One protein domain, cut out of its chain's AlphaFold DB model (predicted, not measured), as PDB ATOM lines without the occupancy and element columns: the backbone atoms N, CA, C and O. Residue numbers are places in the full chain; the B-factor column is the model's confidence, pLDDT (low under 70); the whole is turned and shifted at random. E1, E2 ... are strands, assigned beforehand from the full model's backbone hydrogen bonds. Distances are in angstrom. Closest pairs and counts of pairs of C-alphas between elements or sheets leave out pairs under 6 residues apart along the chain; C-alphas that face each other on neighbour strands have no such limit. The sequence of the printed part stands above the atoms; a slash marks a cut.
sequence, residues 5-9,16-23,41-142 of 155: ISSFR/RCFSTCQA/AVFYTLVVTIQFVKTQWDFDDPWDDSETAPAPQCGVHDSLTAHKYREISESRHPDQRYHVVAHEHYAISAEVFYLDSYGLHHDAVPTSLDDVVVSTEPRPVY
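This is residues 5 to 9, 16 to 23 and 41 to 142 of the 155 residues of an uncharacterized protein of Candidatus Dormibacteraeota bacterium (UniProt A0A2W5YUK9). A long, narrow, twisted ribbon is made by E2 and E4 side by side, with the shorter E5, E6 and E7 following one another along the other side of E4. Near the ribbon's E7 end is a small separate sheet, E1 and E3, while the E4-E5 hairpin makes the opposite end. The printed part has 115 residues, no named helix and seven strands, E1 to E7 in chain order, with neighbours antiparallel: all strand. It is an extended rod, radius of gyration of the C-alphas 21.7 A, spanning 71 by 32 by 19 A.

Find C-alpha 5 at (-50.378, 76.785, -81.403), where E1 begins, residues 5 to 9. E2, residues 43 to 58, runs 45.0 A; E3 is residues 80 to 85. E4, residues 98 to 116, runs 57.6 A from C-alpha 98 at (-45.447, 66.845, -87.428). Then come E5, residues 119 to 125, E6, residues 132 to 135, and E7, residues 139 to 141, ending at C-alpha 141 (-49.865, 68.780, -89.202).

Look along E4: E2 lies on one side, at 162 degrees, with N 49 and O 109 2.8 A apart. On the other side are E7 (N 141 and O 98, 2.8 A), E6 (N 104 and O 134, 2.8 A) and E5 (N 121 and O 114, 2.8 A). Residues 18 to 19 pair antiparallel with residues 46 to 47 of E2. In the second sheet, E1 and E3 stand at 152 degrees, with N 8 and O 81 3.0 A apart. E2 and E3 are near each other.

The farthest C-alphas, Ser 91 and Ser 117, are 71.7 A apart. Residues 10 to 15 and 24 to 40 are not printed, leaving C-alpha gaps of 22.1 A and 9.8 A. The links E2 to E3 and E3 to E4 are long. Mean pLDDT of the printed part is 70.8; 40 residues are under 70, among them 5 to 9, 16 to 23 and 66 to 81.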
ATOM      1  N   ILE A   5     -49.367  77.601 -82.101       44.94
ATOM      2  CA  ILE A   5     -50.378  76.785 -81.403       44.94
ATOM      3  C   ILE A   5     -51.259  76.083 -82.441       44.94
ATOM      4  O   ILE A   5     -51.851  76.748 -83.291       44.94
ATOM      5  N   SER A   6     -51.395  74.760 -82.327       44.03
ATOM      6  CA  SER A   6     -52.329  73.942 -83.116       44.03
ATOM      7  C   SER A   6     -53.356  73.261 -82.210       44.03
ATOM      8  O   SER A   6     -53.022  72.870 -81.093       44.03
ATOM      9  N   SER A   7     -54.594  73.111 -82.688       42.38
ATOM     10  CA  SER A   7     -55.738  72.635 -81.897       42.38
ATOM     11  C   SER A   7     -56.325  71.335 -82.444       42.38
ATOM     12  O   SER A   7     -56.545  71.200 -83.652       42.38
ATOM     13  N   PHE A   8     -56.658  70.400 -81.552       44.50
ATOM     14  CA  PHE A   8     -57.111  69.050 -81.908       44.50
ATOM     15  C   PHE A   8     -58.443  68.700 -81.246       44.50
ATOM     16  O   PHE A   8     -58.674  69.045 -80.089       44.50
ATOM     17  N   ARG A   9     -59.324  68.001 -81.977       40.19
ATOM     18  CA  ARG A   9     -60.674  67.628 -81.524       40.19
ATOM     19  C   ARG A   9     -60.848  66.111 -81.496       40.19
ATOM     20  O   ARG A   9     -60.563  65.446 -82.488       40.19
ATOM     21  N   ARG A  16     -71.992  51.108 -76.153       27.62
ATOM     22  CA  ARG A  16     -72.496  50.003 -75.329       27.62
ATOM     23  C   ARG A  16     -72.913  48.882 -76.272       27.62
ATOM     24  O   ARG A  16     -73.935  48.999 -76.943       27.62
ATOM     25  N   CYS A  17     -72.122  47.819 -76.342       29.31
ATOM     26  CA  CYS A  17     -72.506  46.611 -77.064       29.31
ATOM     27  C   CYS A  17     -73.297  45.697 -76.123       29.31
ATOM     28  O   CYS A  17     -72.743  45.165 -75.166       29.31
ATOM     29  N   PHE A  18     -74.583  45.501 -76.405       29.44
ATOM     30  CA  PHE A  18     -75.375  44.428 -75.809       29.44
ATOM     31  C   PHE A  18     -75.330  43.237 -76.769       29.44
ATOM     32  O   PHE A  18     -75.858  43.338 -77.875       29.44
ATOM     33  N   SER A  19     -74.702  42.124 -76.386       34.56
ATOM     34  CA  SER A  19     -74.800  40.874 -77.147       34.56
ATOM     35  C   SER A  19     -75.477  39.794 -76.309       34.56
ATOM     36  O   SER A  19     -75.038  39.432 -75.219       34.56
ATOM     37  N   THR A  20     -76.590  39.274 -76.819       30.33
ATOM     38  CA  THR A  20     -77.228  38.065 -76.294       30.33
ATOM     39  C   THR A  20     -76.572  36.883 -77.001       30.33
ATOM     40  O   THR A  20     -76.890  36.589 -78.151       30.33
ATOM     41  N   CYS A  21     -75.592  36.242 -76.365       31.72
ATOM     42  CA  CYS A  21     -74.947  35.060 -76.934       31.72
ATOM     43  C   CYS A  21     -75.715  33.802 -76.520       31.72
ATOM     44  O   CYS A  21     -75.825  33.494 -75.339       31.72
ATOM     45  N   GLN A  22     -76.214  33.052 -77.500       30.94
ATOM     46  CA  GLN A  22     -76.794  31.726 -77.310       30.94
ATOM     47  C   GLN A  22     -75.724  30.696 -77.710       30.94
ATOM     48  O   GLN A  22     -75.632  30.324 -78.877       30.94
ATOM     49  N   ALA A  23     -74.838  30.290 -76.793       34.56
ATOM     50  CA  ALA A  23     -73.829  29.279 -77.123       34.56
ATOM     51  C   ALA A  23     -74.432  27.868 -77.103       34.56
ATOM     52  O   ALA A  23     -74.845  27.362 -76.059       34.56
ATOM     53  N   ALA A  41     -81.087  24.302 -70.381       52.62
ATOM     54  CA  ALA A  41     -80.521  25.505 -70.979       52.62
ATOM     55  C   ALA A  41     -80.477  26.628 -69.932       52.62
ATOM     56  O   ALA A  41     -81.521  27.077 -69.461       52.62
ATOM     57  N   VAL A  42     -79.272  27.057 -69.562       58.31
ATOM     58  CA  VAL A  42     -79.044  28.242 -68.729       58.31
ATOM     59  C   VAL A  42     -78.870  29.431 -69.668       58.31
ATOM     60  O   VAL A  42     -77.973  29.432 -70.512       58.31
ATOM     61  N   PHE A  43     -79.742  30.432 -69.551       63.38
ATOM     62  CA  PHE A  43     -79.580  31.690 -70.274       63.38
ATOM     63  C   PHE A  43     -78.604  32.568 -69.502       63.38
ATOM     64  O   PHE A  43     -78.826  32.847 -68.323       63.38
ATOM     65  N   TYR A  44     -77.540  33.001 -70.172       66.12
ATOM     66  CA  TYR A  44     -76.577  33.942 -69.621       66.12
ATOM     67  C   TYR A  44     -76.615  35.255 -70.406       66.12
ATOM     68  O   TYR A  44     -76.825  35.278 -71.619       66.12
ATOM     69  N   THR A  45     -76.408  36.360 -69.702       76.12
ATOM     70  CA  THR A  45     -76.204  37.692 -70.268       76.12
ATOM     71  C   THR A  45     -74.815  38.146 -69.871       76.12
ATOM     72  O   THR A  45     -74.522  38.260 -68.684       76.12
ATOM     73  N   LEU A  46     -73.965  38.401 -70.863       77.19
ATOM     74  CA  LEU A  46     -72.662  39.013 -70.649       77.19
ATOM     75  C   LEU A  46     -72.800  40.522 -70.856       77.19
ATOM     76  O   LEU A  46     -73.214  40.971 -71.926       77.19
ATOM     77  N   VAL A  47     -72.448  41.300 -69.841       77.38
ATOM     78  CA  VAL A  47     -72.400  42.759 -69.904       77.38
ATOM     79  C   VAL A  47     -70.939  43.171 -69.935       77.38
ATOM     80  O   VAL A  47     -70.228  43.009 -68.950       77.38
ATOM     81  N   VAL A  48     -70.492  43.700 -71.073       80.94
ATOM     82  CA  VAL A  48     -69.143  44.256 -71.225       80.94
ATOM     83  C   VAL A  48     -69.233  45.772 -71.164       80.94
ATOM     84  O   VAL A  48     -69.948  46.396 -71.952       80.94
ATOM     85  N   THR A  49     -68.494  46.370 -70.239       81.19
ATOM     86  CA  THR A  49     -68.396  47.819 -70.094       81.19
ATOM     87  C   THR A  49     -67.032  48.275 -70.585       81.19
ATOM     88  O   THR A  49     -66.008  47.832 -70.076       81.19
ATOM     89  N   ILE A  50     -67.026  49.182 -71.561       82.38
ATOM     90  CA  ILE A  50     -65.818  49.837 -72.066       82.38
ATOM     91  C   ILE A  50     -65.852  51.284 -71.580       82.38
ATOM     92  O   ILE A  50     -66.778  52.032 -71.911       82.38
ATOM     93  N   GLN A  51     -64.869  51.675 -70.774       81.94
ATOM     94  CA  GLN A  51     -64.762  53.011 -70.198       81.94
ATOM     95  C   GLN A  51     -63.515  53.706 -70.724       81.94
ATOM     96  O   GLN A  51     -62.411  53.185 -70.612       81.94
ATOM     97  N   PHE A  52     -63.690  54.902 -71.275       80.12
ATOM     98  CA  PHE A  52     -62.566  55.774 -71.588       80.12
ATOM     99  C   PHE A  52     -61.897  56.237 -70.287       80.12
ATOM    100  O   PHE A  52     -62.578  56.757 -69.400       80.12
ATOM    101  N   VAL A  53     -60.577  56.078 -70.194       83.19
ATOM    102  CA  VAL A  53     -59.778  56.467 -69.023       83.19
ATOM    103  C   VAL A  53     -59.062  57.787 -69.284       83.19
ATOM    104  O   VAL A  53     -59.273  58.769 -68.575       83.19
ATOM    105  N   LYS A  54     -58.203  57.820 -70.306       78.81
ATOM    106  CA  LYS A  54     -57.371  58.981 -70.643       78.81
ATOM    107  C   LYS A  54     -56.963  58.960 -72.112       78.81
ATOM    108  O   LYS A  54     -57.018  57.926 -72.769       78.81
ATOM    109  N   THR A  55     -56.496  60.105 -72.598       81.06
ATOM    110  CA  THR A  55     -55.754  60.199 -73.859       81.06
ATOM    111  C   THR A  55     -54.339  60.647 -73.539       81.06
ATOM    112  O   THR A  55     -54.161  61.644 -72.839       81.06
ATOM    113  N   GLN A  56     -53.355  59.930 -74.062       85.62
ATOM    114  CA  GLN A  56     -51.976  60.384 -74.150       85.62
ATOM    115  C   GLN A  56     -51.726  60.854 -75.584       85.62
ATOM    116  O   GLN A  56     -52.104  60.171 -76.531       85.62
ATOM    117  N   TRP A  57     -51.153  62.040 -75.741       84.12
ATOM    118  CA  TRP A  57     -50.840  62.606 -77.048       84.12
ATOM    119  C   TRP A  57     -49.350  62.462 -77.316       84.12
ATOM    120  O   TRP A  57     -48.562  62.654 -76.396       84.12
ATOM    121  N   ASP A  58     -49.025  62.124 -78.556       88.75
ATOM    122  CA  ASP A  58     -47.697  62.240 -79.147       88.75
ATOM    123  C   ASP A  58     -47.815  63.311 -80.235       88.75
ATOM    124  O   ASP A  58     -48.605  63.178 -81.176       88.75
ATOM    125  N   PHE A  59     -47.139  64.436 -80.044       86.25
ATOM    126  CA  PHE A  59     -47.160  65.581 -80.949       86.25
ATOM    127  C   PHE A  59     -46.025  65.559 -81.960       86.25
ATOM    128  O   PHE A  59     -45.992  66.468 -82.801       86.25
ATOM    129  N   ASP A  60     -45.147  64.553 -81.900       86.56
ATOM    130  CA  ASP A  60     -43.927  64.463 -82.697       86.56
ATOM    131  C   ASP A  60     -43.007  65.684 -82.450       86.56
ATOM    132  O   ASP A  60     -42.230  66.075 -83.323       86.56
ATOM    133  N   ASP A  61     -43.100  66.336 -81.271       83.50
ATOM    134  CA  ASP A  61     -42.207  67.445 -80.898       83.50
ATOM    135  C   ASP A  61     -40.919  66.894 -80.244       83.50
ATOM    136  O   ASP A  61     -40.934  66.347 -79.139       83.50
ATOM    137  N   PRO A  62     -39.757  67.068 -80.889       80.50
ATOM    138  CA  PRO A  62     -38.480  66.546 -80.411       80.50
ATOM    139  C   PRO A  62     -37.910  67.271 -79.183       80.50
ATOM    140  O   PRO A  62     -36.908  66.820 -78.621       80.50
ATOM    141  N   TRP A  63     -38.461  68.426 -78.815       81.38
ATOM    142  CA  TRP A  63     -37.976  69.247 -77.707       81.38
ATOM    143  C   TRP A  63     -38.777  69.047 -76.437       81.38
ATOM    144  O   TRP A  63     -38.208  69.109 -75.345       81.38
ATOM    145  N   ASP A  64     -40.086  68.891 -76.579       78.06
ATOM    146  CA  ASP A  64     -41.002  68.686 -75.473       78.06
ATOM    147  C   ASP A  64     -42.326  68.179 -76.020       78.06
ATOM    148  O   ASP A  64     -43.031  68.934 -76.664       78.06
ATOM    149  N   ASP A  65     -42.674  66.938 -75.712       77.06
ATOM    150  CA  ASP A  65     -43.934  66.326 -76.136       77.06
ATOM    151  C   ASP A  65     -45.019  66.402 -75.038       77.06
ATOM    152  O   ASP A  65     -46.166  65.990 -75.196       77.06
ATOM    153  N   SER A  66     -44.653  66.943 -73.870       66.06
ATOM    154  CA  SER A  66     -45.465  66.917 -72.651       66.06
ATOM    155  C   SER A  66     -46.315  68.174 -72.442       66.06
ATOM    156  O   SER A  66     -47.302  68.133 -71.698       66.06
ATOM    157  N   GLU A  67     -45.981  69.290 -73.104       58.44
ATOM    158  CA  GLU A  67     -46.715  70.553 -72.962       58.44
ATOM    159  C   GLU A  67     -48.063  70.497 -73.704       58.44
ATOM    160  O   GLU A  67     -48.211  70.949 -74.839       58.44
ATOM    161  N   THR A  68     -49.090  69.967 -73.037       61.09
ATOM    162  CA  THR A  68     -50.491  70.143 -73.440       61.09
ATOM    163  C   THR A  68     -51.058  71.368 -72.735       61.09
ATOM    164  O   THR A  68     -51.255  71.381 -71.521       61.09
ATOM    165  N   ALA A  69     -51.301  72.441 -73.480       51.91
ATOM    166  CA  ALA A  69     -51.955  73.628 -72.945       51.91
ATOM    167  C   ALA A  69     -53.372  73.709 -73.522       51.91
ATOM    168  O   ALA A  69     -53.526  73.589 -74.737       51.91
ATOM    169  N   PRO A  70     -54.419  73.963 -72.719       49.59
ATOM    170  CA  PRO A  70     -55.686  74.396 -73.289       49.59
ATOM    171  C   PRO A  70     -55.423  75.687 -74.074       49.59
ATOM    172  O   PRO A  70     -54.981  76.692 -73.512       49.59
ATOM    173  N   ALA A  71     -55.610  75.651 -75.394       46.78
ATOM    174  CA  ALA A  71     -55.383  76.830 -76.217       46.78
ATOM    175  C   ALA A  71     -56.388  77.929 -75.817       46.78
ATOM    176  O   ALA A  71     -57.593  77.664 -75.827       46.78
ATOM    177  N   PRO A  72     -55.947  79.169 -75.529       48.69
ATOM    178  CA  PRO A  72     -56.847  80.270 -75.166       48.69
ATOM    179  C   PRO A  72     -57.914  80.531 -76.238       48.69
ATOM    180  O   PRO A  72     -59.067  80.815 -75.923       48.69
ATOM    181  N   GLN A  73     -57.545  80.360 -77.513       50.09
ATOM    182  CA  GLN A  73     -58.446  80.476 -78.664       50.09
ATOM    183  C   GLN A  73     -59.435  79.308 -78.843       50.09
ATOM    184  O   GLN A  73     -60.327  79.398 -79.683       50.09
ATOM    185  N   CYS A  74     -59.313  78.219 -78.081       43.59
ATOM    186  CA  CYS A  74     -60.189  77.049 -78.198       43.59
ATOM    187  C   CYS A  74     -61.368  77.040 -77.224       43.59
ATOM    188  O   CYS A  74     -62.192  76.131 -77.297       43.59
ATOM    189  N   GLY A  75     -61.486  78.044 -76.351       45.56
ATOM    190  CA  GLY A  75     -62.475  78.025 -75.278       45.56
ATOM    191  C   GLY A  75     -62.205  76.905 -74.268       45.56
ATOM    192  O   GLY A  75     -61.383  76.015 -74.481       45.56
ATOM    193  N   VAL A  76     -62.898  76.953 -73.132       49.53
ATOM    194  CA  VAL A  76     -62.805  75.941 -72.067       49.53
ATOM    195  C   VAL A  76     -63.582  74.690 -72.493       49.53
ATOM    196  O   VAL A  76     -64.636  74.368 -71.954       49.53
ATOM    197  N   HIS A  77     -63.123  74.029 -73.552       50.44
ATOM    198  CA  HIS A  77     -63.667  72.756 -73.994       50.44
ATOM    199  C   HIS A  77     -62.709  71.651 -73.578       50.44
ATOM    200  O   HIS A  77     -61.682  71.448 -74.219       50.44
ATOM    201  N   ASP A  78     -63.108  70.867 -72.574       52.91
ATOM    202  CA  ASP A  78     -62.329  69.737 -72.044       52.91
ATOM    203  C   ASP A  78     -61.948  68.705 -73.120       52.91
ATOM    204  O   ASP A  78     -61.057  67.883 -72.932       52.91
ATOM    205  N   SER A  79     -62.621  68.726 -74.275       54.84
ATOM    206  CA  SER A  79     -62.355  67.836 -75.408       54.84
ATOM    207  C   SER A  79     -61.257  68.311 -76.367       54.84
ATOM    208  O   SER A  79     -60.900  67.543 -77.264       54.84
ATOM    209  N   LEU A  80     -60.731  69.528 -76.197       58.66
ATOM    210  CA  LEU A  80     -59.704  70.109 -77.059       58.66
ATOM    211  C   LEU A  80     -58.345  70.106 -76.357       58.66
ATOM    212  O   LEU A  80     -58.225  70.556 -75.222       58.66
ATOM    213  N   THR A  81     -57.320  69.622 -77.057       68.81
ATOM    214  CA  THR A  81     -55.920  69.767 -76.636       68.81
ATOM    215  C   THR A  81     -55.178  70.656 -77.624       68.81
ATOM    216  O   THR A  81     -55.562  70.742 -78.799       68.81
ATOM    217  N   ALA A  82     -54.119  71.307 -77.158       71.06
ATOM    218  CA  ALA A  82     -53.179  72.010 -78.008       71.06
ATOM    219  C   ALA A  82     -51.751  71.822 -77.509       71.06
ATOM    220  O   ALA A  82     -51.512  71.627 -76.315       71.06
ATOM    221  N   HIS A  83     -50.819  71.921 -78.447       75.31
ATOM    222  CA  HIS A  83     -49.394  71.791 -78.204       75.31
ATOM    223  C   HIS A  83     -48.654  73.027 -78.703       75.31
ATOM    224  O   HIS A  83     -49.085  73.668 -79.673       75.31
ATOM    225  N   LYS A  84     -47.574  73.390 -78.006       75.06
ATOM    226  CA  LYS A  84     -46.735  74.535 -78.356       75.06
ATOM    227  C   LYS A  84     -45.415  74.041 -78.914       75.06
ATOM    228  O   LYS A  84     -44.541  73.642 -78.157       75.06
ATOM    229  N   TYR A  85     -45.251  74.211 -80.215       77.06
ATOM    230  CA  TYR A  85     -44.022  73.833 -80.889       77.06
ATOM    231  C   TYR A  85     -42.949  74.911 -80.729       77.06
ATOM    232  O   TYR A  85     -43.233  76.116 -80.811       77.06
ATOM    233  N   ARG A  86     -41.702  74.482 -80.504       75.69
ATOM    234  CA  ARG A  86     -40.535  75.387 -80.477       75.69
ATOM    235  C   ARG A  86     -39.985  75.700 -81.863       75.69
ATOM    236  O   ARG A  86     -39.382  76.754 -82.045       75.69
ATOM    237  N   GLU A  87     -40.188  74.794 -82.809       75.56
ATOM    238  CA  GLU A  87     -39.706  74.894 -84.185       75.56
ATOM    239  C   GLU A  87     -40.881  74.826 -85.169       75.56
ATOM    240  O   GLU A  87     -41.974  74.371 -84.832       75.56
ATOM    241  N   ILE A  88     -40.659  75.318 -86.389       79.44
ATOM    242  CA  ILE A  88     -41.597  75.131 -87.498       79.44
ATOM    243  C   ILE A  88     -41.408  73.735 -88.103       79.44
ATOM    244  O   ILE A  88     -40.304  73.190 -88.120       79.44
ATOM    245  N   SER A  89     -42.472  73.163 -88.658       78.06
ATOM    246  CA  SER A  89     -42.455  71.802 -89.197       78.06
ATOM    247  C   SER A  89     -41.584  71.661 -90.458       78.06
ATOM    248  O   SER A  89     -41.070  70.576 -90.734       78.06
ATOM    249  N   GLU A  90     -41.355  72.757 -91.195       77.12
ATOM    250  CA  GLU A  90     -40.554  72.792 -92.431       77.12
ATOM    251  C   GLU A  90     -39.082  72.429 -92.245       77.12
ATOM    252  O   GLU A  90     -38.455  71.901 -93.161       77.12
ATOM    253  N   SER A  91     -38.518  72.688 -91.067       66.44
ATOM    254  CA  SER A  91     -37.089  72.495 -90.809       66.44
ATOM    255  C   SER A  91     -36.705  71.070 -90.395       66.44
ATOM    256  O   SER A  91     -35.525  70.823 -90.153       66.44
ATOM    257  N   ARG A  92     -37.665  70.140 -90.270       70.00
ATOM    258  CA  ARG A  92     -37.452  68.895 -89.511       70.00
ATOM    259  C   ARG A  92     -37.779  67.609 -90.266       70.00
ATOM    260  O   ARG A  92     -36.927  66.726 -90.342       70.00
ATOM    261  N   HIS A  93     -39.001  67.476 -90.777       69.12
ATOM    262  CA  HIS A  93     -39.473  66.207 -91.335       69.12
ATOM    263  C   HIS A  93     -39.265  66.143 -92.853       69.12
ATOM    264  O   HIS A  93     -39.349  67.178 -93.518       69.12
ATOM    265  N   PRO A  94     -39.040  64.946 -93.435       81.38
ATOM    266  CA  PRO A  94     -38.914  64.775 -94.886       81.38
ATOM    267  C   PRO A  94     -40.105  65.335 -95.678       81.38
ATOM    268  O   PRO A  94     -39.941  65.777 -96.812       81.38
ATOM    269  N   ASP A  95     -41.293  65.327 -95.074       86.12
ATOM    270  CA  ASP A  95     -42.546  65.857 -95.612       86.12
ATOM    271  C   ASP A  95     -42.967  67.195 -94.975       86.12
ATOM    272  O   ASP A  95     -44.052  67.700 -95.270       86.12
ATOM    273  N   GLN A  96     -42.105  67.780 -94.134       86.00
ATOM    274  CA  GLN A  96     -42.279  69.096 -93.512       86.00
ATOM    275  C   GLN A  96     -43.485  69.202 -92.562       86.00
ATOM    276  O   GLN A  96     -44.067  70.284 -92.407       86.00
ATOM    277  N   ARG A  97     -43.893  68.095 -91.926       85.19
ATOM    278  CA  ARG A  97     -45.059  68.028 -91.029       85.19
ATOM    279  C   ARG A  97     -44.768  67.227 -89.764       85.19
ATOM    280  O   ARG A  97     -44.035  66.251 -89.806       85.19
ATOM    281  N   TYR A  98     -45.397  67.631 -88.663       83.50
ATOM    282  CA  TYR A  98     -45.447  66.845 -87.428       83.50
ATOM    283  C   TYR A  98     -46.541  65.780 -87.524       83.50
ATOM    284  O   TYR A  98     -47.630  66.064 -88.037       83.50
ATOM    285  N   HIS A  99     -46.287  64.576 -87.023       90.00
ATOM    286  CA  HIS A  99     -47.207  63.442 -87.105       90.00
ATOM    287  C   HIS A  99     -47.896  63.175 -85.771       90.00
ATOM    288  O   HIS A  99     -47.520  62.286 -85.020       90.00
ATOM    289  N   VAL A 100     -48.962  63.927 -85.501       85.62
ATOM    290  CA  VAL A 100     -49.646  63.860 -84.206       85.62
ATOM    291  C   VAL A 100     -50.471  62.578 -84.082       85.62
ATOM    292  O   VAL A 100     -51.325  62.299 -84.934       85.62
ATOM    293  N   VAL A 101     -50.266  61.840 -82.993       88.00
ATOM    294  CA  VAL A 101     -50.969  60.600 -82.638       88.00
ATOM    295  C   VAL A 101     -51.666  60.767 -81.286       88.00
ATOM    296  O   VAL A 101     -51.136  61.355 -80.346       88.00
ATOM    297  N   ALA A 102     -52.884  60.237 -81.173       86.31
ATOM    298  CA  ALA A 102     -53.576  60.086 -79.900       86.31
ATOM    299  C   ALA A 102     -53.612  58.610 -79.500       86.31
ATOM    300  O   ALA A 102     -54.122  57.777 -80.250       86.31
ATOM    301  N   HIS A 103     -53.124  58.310 -78.301       87.81
ATOM    302  CA  HIS A 103     -53.238  57.021 -77.633       87.81
ATOM    303  C   HIS A 103     -54.386  57.080 -76.623       87.81
ATOM    304  O   HIS A 103     -54.295  57.714 -75.569       87.81
ATOM    305  N   GLU A 104     -55.507  56.456 -76.958       86.19
ATOM    306  CA  GLU A 104     -56.692  56.384 -76.110       86.19
ATOM    307  C   GLU A 104     -56.631  55.138 -75.228       86.19
ATOM    308  O   GLU A 104     -56.525  54.023 -75.732       86.19
ATOM    309  N   HIS A 105     -56.716  55.330 -73.915       86.31
ATOM    310  CA  HIS A 105     -56.713  54.258 -72.927       86.31
ATOM    311  C   HIS A 105     -58.142  53.925 -72.512       86.31
ATOM    312  O   HIS A 105     -58.904  54.817 -72.113       86.31
ATOM    313  N   TYR A 106     -58.483  52.643 -72.558       84.56
ATOM    314  CA  TYR A 106     -59.787  52.121 -72.184       84.56
ATOM    315  C   TYR A 106     -59.658  51.046 -71.103       84.56
ATOM    316  O   TYR A 106     -58.871  50.111 -71.231       84.56
ATOM    317  N   ALA A 107     -60.496  51.153 -70.075       84.25
ATOM    318  CA  ALA A 107     -60.715  50.098 -69.097       84.25
ATOM    319  C   ALA A 107     -61.889  49.232 -69.562       84.25
ATOM    320  O   ALA A 107     -62.944  49.755 -69.941       84.25
ATOM    321  N   ILE A 108     -61.711  47.913 -69.532       83.19
ATOM    322  CA  ILE A 108     -62.751  46.950 -69.893       83.19
ATOM    323  C   ILE A 108     -63.094  46.139 -68.653       83.19
ATOM    324  O   ILE A 108     -62.219  45.544 -68.038       83.19
ATOM    325  N   SER A 109     -64.375  46.089 -68.312       83.06
ATOM    326  CA  SER A 109     -64.892  45.162 -67.309       83.06
ATOM    327  C   SER A 109     -65.997  44.307 -67.908       83.06
ATOM    328  O   SER A 109     -66.678  44.709 -68.856       83.06
ATOM    329  N   ALA A 110     -66.165  43.104 -67.369       80.56
ATOM    330  CA  ALA A 110     -67.203  42.190 -67.804       80.56
ATOM    331  C   ALA A 110     -67.909  41.567 -66.600       80.56
ATOM    332  O   ALA A 110     -67.284  41.169 -65.618       80.56
ATOM    333  N   GLU A 111     -69.225  41.468 -66.702       83.06
ATOM    334  CA  GLU A 111     -70.089  40.840 -65.710       83.06
ATOM    335  C   GLU A 111     -70.983  39.826 -66.413       83.06
ATOM    336  O   GLU A 111     -71.450  40.067 -67.531       83.06
ATOM    337  N   VAL A 112     -71.233  38.691 -65.769       81.00
ATOM    338  CA  VAL A 112     -72.167  37.682 -66.265       81.00
ATOM    339  C   VAL A 112     -73.355  37.565 -65.324       81.00
ATOM    340  O   VAL A 112     -73.206  37.475 -64.109       81.00
ATOM    341  N   PHE A 113     -74.546  37.549 -65.911       79.19
ATOM    342  CA  PHE A 113     -75.805  37.286 -65.229       79.19
ATOM    343  C   PHE A 113     -76.387  35.993 -65.775       79.19
ATOM    344  O   PHE A 113     -76.492  35.846 -66.993       79.19
ATOM    345  N   TYR A 114     -76.796  35.066 -64.919       75.31
ATOM    346  CA  TYR A 114     -77.481  33.850 -65.360       75.31
ATOM    347  C   TYR A 114     -78.555  33.422 -64.369       75.31
ATOM    348  O   TYR A 114     -78.503  33.750 -63.187       75.31
ATOM    349  N   LEU A 115     -79.560  32.711 -64.875       73.69
ATOM    350  CA  LEU A 115     -80.675  32.200 -64.083       73.69
ATOM    351  C   LEU A 115     -80.692  30.673 -64.156       73.69
ATOM    352  O   LEU A 115     -80.757  30.106 -65.249       73.69
ATOM    353  N   ASP A 116     -80.676  30.016 -62.999       71.19
ATOM    354  CA  ASP A 116     -80.802  28.563 -62.882       71.19
ATOM    355  C   ASP A 116     -81.860  28.154 -61.834       71.19
ATOM    356  O   ASP A 116     -82.675  28.962 -61.387       71.19
ATOM    357  N   SER A 117     -81.897  26.868 -61.461       67.88
ATOM    358  CA  SER A 117     -82.839  26.346 -60.459       67.88
ATOM    359  C   SER A 117     -82.614  26.860 -59.034       67.88
ATOM    360  O   SER A 117     -83.490  26.674 -58.191       67.88
ATOM    361  N   TYR A 118     -81.455  27.453 -58.755       72.12
ATOM    362  CA  TYR A 118     -81.075  28.018 -57.463       72.12
ATOM    363  C   TYR A 118     -81.303  29.533 -57.393       72.12
ATOM    364  O   TYR A 118     -81.315  30.084 -56.294       72.12
ATOM    365  N   GLY A 119     -81.552  30.196 -58.526       71.44
ATOM    366  CA  GLY A 119     -81.938  31.603 -58.580       71.44
ATOM    367  C   GLY A 119     -81.160  32.401 -59.619       71.44
ATOM    368  O   GLY A 119     -80.627  31.851 -60.584       71.44
ATOM    369  N   LEU A 120     -81.166  33.724 -59.439       79.56
ATOM    370  CA  LEU A 120     -80.384  34.665 -60.240       79.56
ATOM    371  C   LEU A 120     -78.965  34.746 -59.678       79.56
ATOM    372  O   LEU A 120     -78.789  34.971 -58.482       79.56
ATOM    373  N   HIS A 121     -77.984  34.645 -60.563       79.06
ATOM    374  CA  HIS A 121     -76.565  34.746 -60.250       79.06
ATOM    375  C   HIS A 121     -75.936  35.935 -60.968       79.06
ATOM    376  O   HIS A 121     -76.366  36.315 -62.064       79.06
ATOM    377  N   HIS A 122     -74.913  36.503 -60.335       83.94
ATOM    378  CA  HIS A 122     -74.101  37.602 -60.844       83.94
ATOM    379  C   HIS A 122     -72.650  37.350 -60.463       83.94
ATOM    380  O   HIS A 122     -72.336  37.277 -59.278       83.94
ATOM    381  N   ASP A 123     -71.790  37.237 -61.469       81.00
ATOM    382  CA  ASP A 123     -70.361  37.023 -61.277       81.00
ATOM    383  C   ASP A 123     -69.562  38.040 -62.099       81.00
ATOM    384  O   ASP A 123     -69.880  38.335 -63.257       81.00
ATOM    385  N   ALA A 124     -68.490  38.566 -61.507       81.50
ATOM    386  CA  ALA A 124     -67.489  39.309 -62.260       81.50
ATOM    387  C   ALA A 124     -66.706  38.332 -63.145       81.50
ATOM    388  O   ALA A 124     -66.243  37.289 -62.678       81.50
ATOM    389  N   VAL A 125     -66.528  38.677 -64.418       80.44
ATOM    390  CA  VAL A 125     -65.690  37.910 -65.339       80.44
ATOM    391  C   VAL A 125     -64.295  38.531 -65.311       80.44
ATOM    392  O   VAL A 125     -64.158  39.693 -65.695       80.44
ATOM    393  N   PRO A 126     -63.253  37.796 -64.881       76.38
ATOM    394  CA  PRO A 126     -61.890  38.296 -64.935       76.38
ATOM    395  C   PRO A 126     -61.526  38.639 -66.378       76.38
ATOM    396  O   PRO A 126     -61.436  37.766 -67.242       76.38
ATOM    397  N   THR A 127     -61.330  39.923 -66.648       66.12
ATOM    398  CA  THR A 127     -60.788  40.404 -67.912       66.12
ATOM    399  C   THR A 127     -59.281  40.489 -67.750       66.12
ATOM    400  O   THR A 127     -58.800  41.225 -66.900       66.12
ATOM    401  N   SER A 128     -58.502  39.785 -68.570       69.31
ATOM    402  CA  SER A 128     -57.037  39.938 -68.592       69.31
ATOM    403  C   SER A 128     -56.587  41.239 -69.283       69.31
ATOM    404  O   SER A 128     -55.508  41.291 -69.869       69.31
ATOM    405  N   LEU A 129     -57.461  42.247 -69.325       65.62
ATOM    406  CA  LEU A 129     -57.344  43.464 -70.120       65.62
ATOM    407  C   LEU A 129     -57.446  44.663 -69.174       65.62
ATOM    408  O   LEU A 129     -58.497  45.288 -69.070       65.62
ATOM    409  N   ASP A 130     -56.359  44.936 -68.456       67.62
ATOM    410  CA  ASP A 130     -56.317  46.009 -67.454       67.62
ATOM    411  C   ASP A 130     -56.186  47.410 -68.091       67.62
ATOM    412  O   ASP A 130     -56.678  48.388 -67.533       67.62
ATOM    413  N   ASP A 131     -55.564  47.509 -69.274       79.62
ATOM    414  CA  ASP A 131     -55.450  48.746 -70.060       79.62
ATOM    415  C   ASP A 131     -55.409  48.422 -71.562       79.62
ATOM    416  O   ASP A 131     -54.487  47.760 -72.047       79.62
ATOM    417  N   VAL A 132     -56.429  48.853 -72.304       85.19
ATOM    418  CA  VAL A 132     -56.485  48.710 -73.764       85.19
ATOM    419  C   VAL A 132     -56.168  50.049 -74.402       85.19
ATOM    420  O   VAL A 132     -56.938  51.001 -74.276       85.19
ATOM    421  N   VAL A 133     -55.052  50.100 -75.129       89.31
ATOM    422  CA  VAL A 133     -54.597  51.304 -75.829       89.31
ATOM    423  C   VAL A 133     -54.964  51.223 -77.306       89.31
ATOM    424  O   VAL A 133     -54.562  50.292 -78.004       89.31
ATOM    425  N   VAL A 134     -55.710  52.216 -77.789       87.75
ATOM    426  CA  VAL A 134     -56.045  52.394 -79.205       87.75
ATOM    427  C   VAL A 134     -55.366  53.660 -79.711       87.75
ATOM    428  O   VAL A 134     -55.608  54.746 -79.190       87.75
ATOM    429  N   SER A 135     -54.527  53.522 -80.732       90.00
ATOM    430  CA  SER A 135     -53.823  54.648 -81.350       90.00
ATOM    431  C   SER A 135     -54.560  55.124 -82.597       90.00
ATOM    432  O   SER A 135     -55.010  54.310 -83.405       90.00
ATOM    433  N   THR A 136     -54.664  56.436 -82.787       85.31
ATOM    434  CA  THR A 136     -55.104  56.998 -84.069       85.31
ATOM    435  C   THR A 136     -54.012  56.858 -85.125       85.31
ATOM    436  O   THR A 136     -52.828  56.848 -84.799       85.31
ATOM    437  N   GLU A 137     -54.399  56.850 -86.401       90.06
ATOM    438  CA  GLU A 137     -53.435  57.033 -87.488       90.06
ATOM    439  C   GLU A 137     -52.680  58.368 -87.324       90.06
ATOM    440  O   GLU A 137     -53.312  59.363 -86.934       90.06
ATOM    441  N   PRO A 138     -51.370  58.423 -87.632       87.75
ATOM    442  CA  PRO A 138     -50.595  59.652 -87.527       87.75
ATOM    443  C   PRO A 138     -51.184  60.748 -88.411       87.75
ATOM    444  O   PRO A 138     -51.325  60.594 -89.628       87.75
ATOM    445  N   ARG A 139     -51.557  61.871 -87.795       83.06
ATOM    446  CA  ARG A 139     -52.159  62.995 -88.508       83.06
ATOM    447  C   ARG A 139     -51.075  64.014 -88.862       83.06
ATOM    448  O   ARG A 139     -50.553  64.656 -87.954       83.06
ATOM    449  N   PRO A 140     -50.795  64.245 -90.156       86.38
ATOM    450  CA  PRO A 140     -49.756  65.177 -90.560       86.38
ATOM    451  C   PRO A 140     -50.238  66.627 -90.395       86.38
ATOM    452  O   PRO A 140     -51.215  67.060 -91.020       86.38
ATOM    453  N   VAL A 141     -49.546  67.394 -89.557       80.31
ATOM    454  CA  VAL A 141     -49.865  68.780 -89.202       80.31
ATOM    455  C   VAL A 141     -48.733  69.699 -89.623       80.31
ATOM    456  O   VAL A 141     -47.572  69.497 -89.283       80.31
ATOM    457  N   TYR A 142     -49.102  70.745 -90.355       80.56
ATOM    458  CA  TYR A 142     -48.190  71.829 -90.678       80.56
ATOM    459  C   TYR A 142     -48.202  72.869 -89.554       80.56
ATOM    460  O   TYR A 142     -49.273  73.330 -89.146       80.56
TER     461      TYR A 142